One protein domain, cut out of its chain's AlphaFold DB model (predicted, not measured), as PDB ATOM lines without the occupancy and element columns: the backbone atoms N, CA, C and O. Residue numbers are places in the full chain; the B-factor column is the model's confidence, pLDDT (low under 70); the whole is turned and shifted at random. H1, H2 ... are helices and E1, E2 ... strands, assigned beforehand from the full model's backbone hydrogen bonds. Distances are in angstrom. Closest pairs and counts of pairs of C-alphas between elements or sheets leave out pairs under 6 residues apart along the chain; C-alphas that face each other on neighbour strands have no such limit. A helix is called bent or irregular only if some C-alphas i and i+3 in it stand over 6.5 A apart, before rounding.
ATOM      1  N   GLY A   3     326.795 158.873 216.435       81.94
ATOM      2  CA  GLY A   3     325.963 158.407 215.337       81.94
ATOM      3  C   GLY A   3     325.513 159.538 214.444       81.94
ATOM      4  O   GLY A   3     326.031 160.647 214.532       81.94
ATOM      5  N   ILE A   4     324.558 159.225 213.582       84.88
ATOM      6  CA  ILE A   4     323.890 160.186 212.717       84.88
ATOM      7  C   ILE A   4     322.388 160.155 212.967       84.88
ATOM      8  O   ILE A   4     321.812 159.087 213.198       84.88
ATOM      9  N   PHE A   5     321.751 161.320 212.904       84.31
ATOM     10  CA  PHE A   5     320.297 161.391 212.874       84.31
ATOM     11  C   PHE A   5     319.789 160.789 211.571       84.31
ATOM     12  O   PHE A   5     320.043 161.297 210.483       84.31
ATOM     13  N   SER A   6     319.077 159.686 211.701       80.94
ATOM     14  CA  SER A   6     318.577 158.889 210.592       80.94
ATOM     15  C   SER A   6     317.203 159.352 210.141       80.94
ATOM     16  O   SER A   6     316.920 159.459 208.952       80.94
ATOM     17  N   SER A   7     316.355 159.668 211.111       82.50
ATOM     18  CA  SER A   7     315.034 160.229 210.892       82.50
ATOM     19  C   SER A   7     314.679 161.111 212.076       82.50
ATOM     20  O   SER A   7     315.086 160.827 213.206       82.50
ATOM     21  N   TYR A   8     313.934 162.179 211.827       84.62
ATOM     22  CA  TYR A   8     313.452 163.073 212.865       84.62
ATOM     23  C   TYR A   8     312.087 163.629 212.476       84.62
ATOM     24  O   TYR A   8     311.907 164.147 211.378       84.62
ATOM     25  N   ASP A   9     311.136 163.502 213.392       84.88
ATOM     26  CA  ASP A   9     309.801 164.062 213.295       84.88
ATOM     27  C   ASP A   9     309.682 165.234 214.275       84.88
ATOM     28  O   ASP A   9     309.575 165.056 215.493       84.88
ATOM     29  N   GLU A  10     309.695 166.449 213.729       79.25
ATOM     30  CA  GLU A  10     309.616 167.702 214.490       79.25
ATOM     31  C   GLU A  10     308.295 167.852 215.256       79.25
ATOM     32  O   GLU A  10     308.254 168.491 216.307       79.25
ATOM     33  N   LYS A  11     307.210 167.246 214.758       81.50
ATOM     34  CA  LYS A  11     305.877 167.338 215.370       81.50
ATOM     35  C   LYS A  11     305.781 166.569 216.682       81.50
ATOM     36  O   LYS A  11     305.032 166.967 217.568       81.50
ATOM     37  N   THR A  12     306.506 165.460 216.800       80.38
ATOM     38  CA  THR A  12     306.501 164.593 217.986       80.38
ATOM     39  C   THR A  12     307.808 164.644 218.773       80.38
ATOM     40  O   THR A  12     307.864 164.105 219.882       80.38
ATOM     41  N   GLY A  13     308.853 165.275 218.224       81.94
ATOM     42  CA  GLY A  13     310.202 165.293 218.790       81.94
ATOM     43  C   GLY A  13     310.846 163.905 218.810       81.94
ATOM     44  O   GLY A  13     311.706 163.627 219.645       81.94
ATOM     45  N   ARG A  14     310.392 162.979 217.960       85.62
ATOM     46  CA  ARG A  14     310.870 161.589 217.928       85.62
ATOM     47  C   ARG A  14     311.747 161.370 216.717       85.62
ATOM     48  O   ARG A  14     311.535 161.971 215.674       85.62
ATOM     49  N   GLY A  15     312.695 160.458 216.834       86.88
ATOM     50  CA  GLY A  15     313.507 160.088 215.692       86.88
ATOM     51  C   GLY A  15     314.306 158.824 215.923       86.88
ATOM     52  O   GLY A  15     314.228 158.186 216.982       86.88
ATOM     53  N   THR A  16     315.084 158.472 214.910       85.75
ATOM     54  CA  THR A  16     316.033 157.366 214.962       85.75
ATOM     55  C   THR A  16     317.451 157.872 214.754       85.75
ATOM     56  O   THR A  16     317.698 158.843 214.036       85.75
ATOM     57  N   ILE A  17     318.390 157.219 215.425       83.69
ATOM     58  CA  ILE A  17     319.822 157.457 215.306       83.69
ATOM     59  C   ILE A  17     320.463 156.165 214.842       83.69
ATOM     60  O   ILE A  17     320.284 155.115 215.468       83.69
ATOM     61  N   THR A  18     321.258 156.265 213.786       82.06
ATOM     62  CA  THR A  18     322.131 155.174 213.371       82.06
ATOM     63  C   THR A  18     323.497 155.368 214.021       82.06
ATOM     64  O   THR A  18     324.112 156.424 213.852       82.06
ATOM     65  N   PRO A  19     323.999 154.390 214.795       78.44
ATOM     66  CA  PRO A  19     325.335 154.468 215.374       78.44
ATOM     67  C   PRO A  19     326.390 154.525 214.262       78.44
ATOM     68  O   PRO A  19     326.382 153.698 213.352       78.44
ATOM     69  N   LYS A  20     327.355 155.444 214.366       75.31
ATOM     70  CA  LYS A  20     328.558 155.401 213.531       75.31
ATOM     71  C   LYS A  20     329.444 154.300 214.099       75.31
ATOM     72  O   LYS A  20     329.837 154.359 215.265       75.31
ATOM     73  N   GLN A  21     329.774 153.292 213.295       63.69
ATOM     74  CA  GLN A  21     330.840 152.371 213.669       63.69
ATOM     75  C   GLN A  21     332.164 153.140 213.648       63.69
ATOM     76  O   GLN A  21     332.656 153.536 212.592       63.69
ATOM     77  N   SER A  22     332.723 153.374 214.836       50.62
ATOM     78  CA  SER A  22     334.090 153.864 215.014       50.62
ATOM     79  C   SER A  22     335.042 152.828 214.407       50.62
ATOM     80  O   SER A  22     335.392 151.855 215.065       50.62
ATOM     81  N   GLY A  23     335.383 152.972 213.125       48.44
ATOM     82  CA  GLY A  23     336.321 152.070 212.451       48.44
ATOM     83  C   GLY A  23     336.196 151.954 210.932       48.44
ATOM     84  O   GLY A  23     337.102 151.405 210.313       48.44
ATOM     85  N   ARG A  24     335.122 152.449 210.299       47.44
ATOM     86  CA  ARG A  24     334.965 152.301 208.843       47.44
ATOM     87  C   ARG A  24     334.263 153.512 208.238       47.44
ATOM     88  O   ARG A  24     333.107 153.787 208.546       47.44
ATOM     89  N   SER A  25     334.988 154.259 207.410       46.41
ATOM     90  CA  SER A  25     334.459 155.372 206.621       46.41
ATOM     91  C   SER A  25     333.507 154.816 205.563       46.41
ATOM     92  O   SER A  25     333.937 154.440 204.479       46.41
ATOM     93  N   LEU A  26     332.225 154.689 205.900       51.78
ATOM     94  CA  LEU A  26     331.198 154.258 204.956       51.78
ATOM     95  C   LEU A  26     330.748 155.476 204.137       51.78
ATOM     96  O   LEU A  26     330.294 156.477 204.695       51.78
ATOM     97  N   SER A  27     330.912 155.399 202.815       48.03
ATOM     98  CA  SER A  27     330.409 156.394 201.858       48.03
ATOM     99  C   SER A  27     328.889 156.554 201.986       48.03
ATOM    100  O   SER A  27     328.200 155.617 202.377       48.03
ATOM    101  N   PHE A  28     328.342 157.717 201.612       50.00
ATOM    102  CA  PHE A  28     326.908 158.046 201.742       50.00
ATOM    103  C   PHE A  28     325.971 156.956 201.175       50.00
ATOM    104  O   PHE A  28     324.917 156.707 201.745       50.00
ATOM    105  N   ALA A  29     326.384 156.257 200.108       48.28
ATOM    106  CA  ALA A  29     325.668 155.120 199.519       48.28
ATOM    107  C   ALA A  29     325.642 153.866 200.421       48.28
ATOM    108  O   ALA A  29     324.617 153.196 200.522       48.28
ATOM    109  N   GLU A  30     326.733 153.578 201.135       47.72
ATOM    110  CA  GLU A  30     326.754 152.530 202.163       47.72
ATOM    111  C   GLU A  30     326.013 152.968 203.424       47.72
ATOM    112  O   GLU A  30     325.427 152.129 204.093       47.72
ATOM    113  N   ALA A  31     325.943 154.267 203.731       50.75
ATOM    114  CA  ALA A  31     325.129 154.758 204.840       50.75
ATOM    115  C   ALA A  31     323.626 154.498 204.622       50.75
ATOM    116  O   ALA A  31     322.924 154.266 205.602       50.75
ATOM    117  N   THR A  32     323.139 154.474 203.368       49.44
ATOM    118  CA  THR A  32     321.737 154.128 203.043       49.44
ATOM    119  C   THR A  32     321.495 152.614 203.031       49.44
ATOM    120  O   THR A  32     320.482 152.156 203.553       49.44
ATOM    121  N   GLY A  33     322.443 151.818 202.517       43.44
ATOM    122  CA  GLY A  33     322.360 150.350 202.538       43.44
ATOM    123  C   GLY A  33     322.537 149.754 203.941       43.44
ATOM    124  O   GLY A  33     321.866 148.791 204.312       43.44
ATOM    125  N   PHE A  34     323.385 150.373 204.763       49.09
ATOM    126  CA  PHE A  34     323.587 150.024 206.167       49.09
ATOM    127  C   PHE A  34     322.422 150.500 207.041       49.09
ATOM    128  O   PHE A  34     322.129 149.862 208.042       49.09
ATOM    129  N   PHE A  35     321.687 151.546 206.650       49.25
ATOM    130  CA  PHE A  35     320.478 152.004 207.348       49.25
ATOM    131  C   PHE A  35     319.427 150.894 207.521       49.25
ATOM    132  O   PHE A  35     318.744 150.844 208.535       49.25
ATOM    133  N   LEU A  36     319.327 149.976 206.551       50.34
ATOM    134  CA  LEU A  36     318.368 148.862 206.564       50.34
ATOM    135  C   LEU A  36     318.778 147.704 207.493       50.34
ATOM    136  O   LEU A  36     317.946 146.865 207.828       50.34
ATOM    137  N   THR A  37     320.052 147.631 207.891       48.28
ATOM    138  CA  THR A  37     320.614 146.524 208.695       48.28
ATOM    139  C   THR A  37     321.251 146.984 210.009       48.28
ATOM    140  O   THR A  37     321.531 146.164 210.889       48.28
ATOM    141  N   ALA A  38     321.460 148.288 210.180       57.91
ATOM    142  CA  ALA A  38     322.006 148.878 211.383       57.91
ATOM    143  C   ALA A  38     320.985 148.851 212.514       57.91
ATOM    144  O   ALA A  38     319.788 149.056 212.337       57.91
ATOM    145  N   LYS A  39     321.490 148.647 213.727       66.50
ATOM    146  CA  LYS A  39     320.691 148.718 214.945       66.50
ATOM    147  C   LYS A  39     320.268 150.174 215.168       66.50
ATOM    148  O   LYS A  39     321.022 150.954 215.748       66.50
ATOM    149  N   GLU A  40     319.096 150.538 214.662       72.38
ATOM    150  CA  GLU A  40     318.525 151.871 214.823       72.38
ATOM    151  C   GLU A  40     318.128 152.108 216.281       72.38
ATOM    152  O   GLU A  40     317.381 151.334 216.889       72.38
ATOM    153  N   TYR A  41     318.603 153.211 216.850       77.88
ATOM    154  CA  TYR A  41     318.234 153.615 218.195       77.88
ATOM    155  C   TYR A  41     317.163 154.689 218.160       77.88
ATOM    156  O   TYR A  41     317.315 155.721 217.514       77.88
ATOM    157  N   ARG A  42     316.082 154.476 218.907       83.19
ATOM    158  CA  ARG A  42     315.006 155.461 219.028       83.19
ATOM    159  C   ARG A  42     315.358 156.495 220.087       83.19
ATOM    160  O   ARG A  42     315.671 156.138 221.225       83.19
ATOM    161  N   PHE A  43     315.230 157.765 219.731       83.75
ATOM    162  CA  PHE A  43     315.303 158.877 220.669       83.75
ATOM    163  C   PHE A  43     313.980 159.635 220.708       83.75
ATOM    164  O   PHE A  43     313.130 159.529 219.821       83.75
ATOM    165  N   SER A  44     313.794 160.390 221.782       83.62
ATOM    166  CA  SER A  44     312.663 161.289 221.944       83.62
ATOM    167  C   SER A  44     313.159 162.502 222.703       83.62
ATOM    168  O   SER A  44     313.665 162.361 223.816       83.62
ATOM    169  N   ILE A  45     313.004 163.663 222.096       81.38
ATOM    170  CA  ILE A  45     313.293 164.964 222.679       81.38
ATOM    171  C   ILE A  45     311.945 165.571 223.077       81.38
ATOM    172  O   ILE A  45     310.986 165.464 222.306       81.38
ATOM    173  N   PRO A  46     311.805 166.156 224.276       79.50
ATOM    174  CA  PRO A  46     310.602 166.910 224.598       79.50
ATOM    175  C   PRO A  46     310.428 168.073 223.613       79.50
ATOM    176  O   PRO A  46     311.401 168.694 223.200       79.50
ATOM    177  N   LEU A  47     309.181 168.385 223.251       75.00
ATOM    178  CA  LEU A  47     308.852 169.395 222.230       75.00
ATOM    179  C   LEU A  47     309.434 170.785 222.527       75.00
ATOM    180  O   LEU A  47     309.747 171.532 221.604       75.00
ATOM    181  N   ALA A  48     309.602 171.116 223.810       74.12
ATOM    182  CA  ALA A  48     310.251 172.350 224.242       74.12
ATOM    183  C   ALA A  48     311.716 172.424 223.770       74.12
ATOM    184  O   ALA A  48     312.130 173.449 223.235       74.12
ATOM    185  N   ASP A  49     312.459 171.319 223.880       71.88
ATOM    186  CA  ASP A  49     313.840 171.201 223.394       71.88
ATOM    187  C   ASP A  49     313.900 170.937 221.888       71.88
ATOM    188  O   ASP A  49     314.858 171.338 221.244       71.88
ATOM    189  N   ALA A  50     312.889 170.292 221.295       69.06
ATOM    190  CA  ALA A  50     312.857 169.937 219.872       69.06
ATOM    191  C   ALA A  50     313.086 171.144 218.943       69.06
ATOM    192  O   ALA A  50     313.741 171.019 217.907       69.06
ATOM    193  N   ARG A  51     312.591 172.325 219.340       67.00
ATOM    194  CA  ARG A  51     312.802 173.599 218.631       67.00
ATOM    195  C   ARG A  51     314.215 174.165 218.798       67.00
ATOM    196  O   ARG A  51     314.689 174.865 217.909       67.00
ATOM    197  N   GLN A  52     314.875 173.886 219.922       68.44
ATOM    198  CA  GLN A  52     316.242 174.333 220.214       68.44
ATOM    199  C   GLN A  52     317.312 173.359 219.714       68.44
ATOM    200  O   GLN A  52     318.401 173.792 219.350       68.44
ATOM    201  N   ALA A  53     317.003 172.066 219.660       69.44
ATOM    202  CA  ALA A  53     317.958 170.993 219.408       69.44
ATOM    203  C   ALA A  53     318.516 170.956 217.972       69.44
ATOM    204  O   ALA A  53     319.397 170.153 217.707       69.44
ATOM    205  N   ASN A  54     318.023 171.799 217.048       72.50
ATOM    206  CA  ASN A  54     318.454 171.889 215.640       72.50
ATOM    207  C   ASN A  54     318.761 170.519 215.001       72.50
ATOM    208  O   ASN A  54     319.771 170.340 214.323       72.50
ATOM    209  N   VAL A  55     317.903 169.528 215.255       77.62
ATOM    210  CA  VAL A  55     318.150 168.156 214.813       77.62
ATOM    211  C   VAL A  55     318.029 168.086 213.299       77.62
ATOM    212  O   VAL A  55     316.939 168.171 212.735       77.62
ATOM    213  N   LYS A  56     319.173 167.925 212.635       80.50
ATOM    214  CA  LYS A  56     319.264 167.764 211.185       80.50
ATOM    215  C   LYS A  56     319.494 166.303 210.844       80.50
ATOM    216  O   LYS A  56     320.466 165.708 211.300       80.50
ATOM    217  N   VAL A  57     318.629 165.739 210.004       81.31
ATOM    218  CA  VAL A  57     318.834 164.402 209.430       81.31
ATOM    219  C   VAL A  57     320.153 164.394 208.643       81.31
ATOM    220  O   VAL A  57     320.424 165.309 207.870       81.31
ATOM    221  N   GLY A  58     320.997 163.394 208.893       76.62
ATOM    222  CA  GLY A  58     322.378 163.318 208.411       76.62
ATOM    223  C   GLY A  58     323.405 164.044 209.292       76.62
ATOM    224  O   GLY A  58     324.604 163.875 209.080       76.62
ATOM    225  N   GLY A  59     322.961 164.813 210.290       80.38
ATOM    226  CA  GLY A  59     323.817 165.457 211.283       80.38
ATOM    227  C   GLY A  59     324.404 164.450 212.269       80.38
ATOM    228  O   GLY A  59     323.765 163.450 212.609       80.38
ATOM    229  N   GLU A  60     325.633 164.706 212.714       83.06
ATOM    230  CA  GLU A  60     326.284 163.891 213.737       83.06
ATOM    231  C   GLU A  60     325.672 164.157 215.109       83.06
ATOM    232  O   GLU A  60     325.424 165.296 215.475       83.06
ATOM    233  N   VAL A  61     325.470 163.097 215.884       83.56
ATOM    234  CA  VAL A  61     324.890 163.164 217.224       83.56
ATOM    235  C   VAL A  61     325.714 162.329 218.183       83.56
ATOM    236  O   VAL A  61     326.156 161.221 217.856       83.56
ATOM    237  N   GLU A  62     325.895 162.838 219.395       87.12
ATOM    238  CA  GLU A  62     326.449 162.057 220.490       87.12
ATOM    239  C   GLU A  62     325.328 161.623 221.428       87.12
ATOM    240  O   GLU A  62     324.577 162.436 221.968       87.12
ATOM    241  N   PHE A  63     325.205 160.315 221.614       83.62
ATOM    242  CA  PHE A  63     324.166 159.705 222.423       83.62
ATOM    243  C   PHE A  63     324.726 158.603 223.317       83.62
ATOM    244  O   PHE A  63     325.753 157.970 223.041       83.62
ATOM    245  N   GLU A  64     324.025 158.364 224.412       84.06
ATOM    246  CA  GLU A  64     324.272 157.261 225.321       84.06
ATOM    247  C   GLU A  64     323.243 156.156 225.087       84.06
ATOM    248  O   GLU A  64     322.047 156.411 224.904       84.06
ATOM    249  N   LEU A  65     323.729 154.913 225.076       80.12
ATOM    250  CA  LEU A  65     322.881 153.739 224.943       80.12
ATOM    251  C   LEU A  65     321.924 153.647 226.136       80.12
ATOM    252  O   LEU A  65     322.322 153.930 227.269       80.12
ATOM    253  N   PRO A  66     320.669 153.227 225.917       75.81
ATOM    254  CA  PRO A  66     319.761 153.011 227.021       75.81
ATOM    255  C   PRO A  66     320.320 151.921 227.936       75.81
ATOM    256  O   PRO A  66     320.744 150.860 227.479       75.81
ATOM    257  N   LYS A  67     320.244 152.144 229.251       72.44
ATOM    258  CA  LYS A  67     320.565 151.107 230.246       72.44
ATOM    259  C   LYS A  67     319.621 149.895 230.161       72.44
ATOM    260  O   LYS A  67     319.969 148.816 230.624       72.44
ATOM    261  N   SER A  68     318.453 150.066 229.536       70.88
ATOM    262  CA  SER A  68     317.448 149.021 229.327       70.88
ATOM    263  C   SER A  68     317.349 148.614 227.860       70.88
ATOM    264  O   SER A  68     317.371 149.457 226.968       70.88
ATOM    265  N   LYS A  69     317.119 147.318 227.612       59.38
ATOM    266  CA  LYS A  69     317.060 146.676 226.281       59.38
ATOM    267  C   LYS A  69     316.037 147.288 225.298       59.38
ATOM    268  O   LYS A  69     316.111 147.007 224.110       59.38
ATOM    269  N   ASN A  70     315.114 148.121 225.788       64.00
ATOM    270  CA  ASN A  70     314.078 148.823 225.019       64.00
ATOM    271  C   ASN A  70     313.975 150.323 225.373       64.00
ATOM    272  O   ASN A  70     312.966 150.974 225.103       64.00
ATOM    273  N   GLY A  71     314.983 150.869 226.060       68.56
ATOM    274  CA  GLY A  71     314.978 152.267 226.472       68.56
ATOM    275  C   GLY A  71     315.249 153.212 225.304       68.56
ATOM    276  O   GLY A  71     315.854 152.842 224.299       68.56
ATOM    277  N   LYS A  72     314.824 154.462 225.457       78.44
ATOM    278  CA  LYS A  72     315.207 155.542 224.546       78.44
ATOM    279  C   LYS A  72     316.675 155.889 224.787       78.44
ATOM    280  O   LYS A  72     317.097 155.944 225.944       78.44
ATOM    281  N   VAL A  73     317.439 156.131 223.724       81.00
ATOM    282  CA  VAL A  73     318.793 156.679 223.891       81.00
ATOM    283  C   VAL A  73     318.711 158.086 224.464       81.00
ATOM    284  O   VAL A  73     317.793 158.848 224.145       81.00
ATOM    285  N   LYS A  74     319.682 158.430 225.308       82.25
ATOM    286  CA  LYS A  74     319.825 159.787 225.823       82.25
ATOM    287  C   LYS A  74     320.750 160.548 224.889       82.25
ATOM    288  O   LYS A  74     321.909 160.171 224.745       82.25
ATOM    289  N   ILE A  75     320.245 161.599 224.255       82.06
ATOM    290  CA  ILE A  75     321.100 162.497 223.481       82.06
ATOM    291  C   ILE A  75     321.920 163.320 224.471       82.06
ATOM    292  O   ILE A  75     321.377 163.895 225.412       82.06
ATOM    293  N   LEU A  76     323.234 163.304 224.286       80.50
ATOM    294  CA  LEU A  76     324.178 164.106 225.052       80.50
ATOM    295  C   LEU A  76     324.482 165.408 224.315       80.50
ATOM    296  O   LEU A  76     324.682 166.437 224.957       80.50
ATOM    297  N   ARG A  77     324.524 165.358 222.977       79.31
ATOM    298  CA  ARG A  77     324.880 166.503 222.144       79.31
ATOM    299  C   ARG A  77     324.276 166.396 220.747       79.31
ATOM    300  O   ARG A  77     324.414 165.349 220.108       79.31
ATOM    301  N   TYR A  78     323.614 167.474 220.336       73.19
ATOM    302  CA  TYR A  78     323.072 167.709 218.996       73.19
ATOM    303  C   TYR A  78     324.117 168.365 218.089       73.19
ATOM    304  O   TYR A  78     325.014 169.053 218.638       73.19
TER     305      TYR A  78
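What this domain is: This is residues 3 to 78 of the 78 residues of an uncharacterized protein of Pseudomonas fluorescens (UniProt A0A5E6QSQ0). A small antiparallel sheet of five strands is curled like part of a barrel and bent back on itself, with E3 and E2 facing E4 and E5 and E1 as the hinge; the edge strands E3 and E5 come near each other at Phe 43 and Lys 74. Two helices that only graze this sheet lie toward opposite ends of the longest axis, H1 at one end and the very short H2 at the other. The printed part has 76 residues with two named helices and five named strands, along the chain E1 E2 H1 E3 H2 E4 E5, and the sheet's order is E3 E2 E1 E4 E5. The class is mixed, helices and strands; the whole is compact, with a radius of gyration of the C-alphas of 12.2 A and spans of 35 by 26 by 19 A.

How they stand to each other: E1, residues 3 to 9, and E2, residues 14 to 19, form a hairpin at 162 degrees, with N 4 and O 18 2.8 A apart, within hydrogen-bond range. H1, residues 28 to 35, only grazes the sheet with its residues 31 to 35; its closest C-alpha pair with E2 is Phe 35 and Thr 18, 7.0 A apart. E3, residues 41 to 44, is antiparallel to E2, with N 17 and O 41 2.8 A apart. H2, residues 47 to 50, is only just on the sheet, with 5 pairs of C-alphas within 10 A, and only grazes it. E4, residues 60 to 64, has staggered pairing: its residues 60 to 61 pair with E1, where N 3 and O 61 are 2.8 A apart, and its residues 62 to 64 with E5, residues 74 to 77. E4 and E5 form an antiparallel hairpin, with N 64 and O 74 2.8 A apart. This folded sheet, one sheet bent back into two leaves that face each other, has 15 pairs of C-alphas within 11 A between E3 E2 and E4 E5. In H1 every O i to N i+4 pair is within hydrogen-bond range; H2 is too short for such a pair.

Where its parts are: E1 begins at C-alpha 3 (325.963, 158.407, 215.337) and is 17.2 A long; E2 is 16.3 A. H1, 10.5 A long, begins at C-alpha 28 (326.908, 158.046, 201.742). E3 is 10.2 A, H2 4.7 A and E4 13.5 A long. E5, 9.2 A long, ends at C-alpha 77 (324.880, 166.503, 222.144).

The domain as a whole: The two C-alphas farthest apart, those of Arg 24 and Ala 48, are 35.4 A apart. The printed part has no cut and no long link. The mean pLDDT of the printed part is 71.7; residues 21 to 39, 50 to 53 and 69 to 71 are under 70, and H1 has a mean of 48.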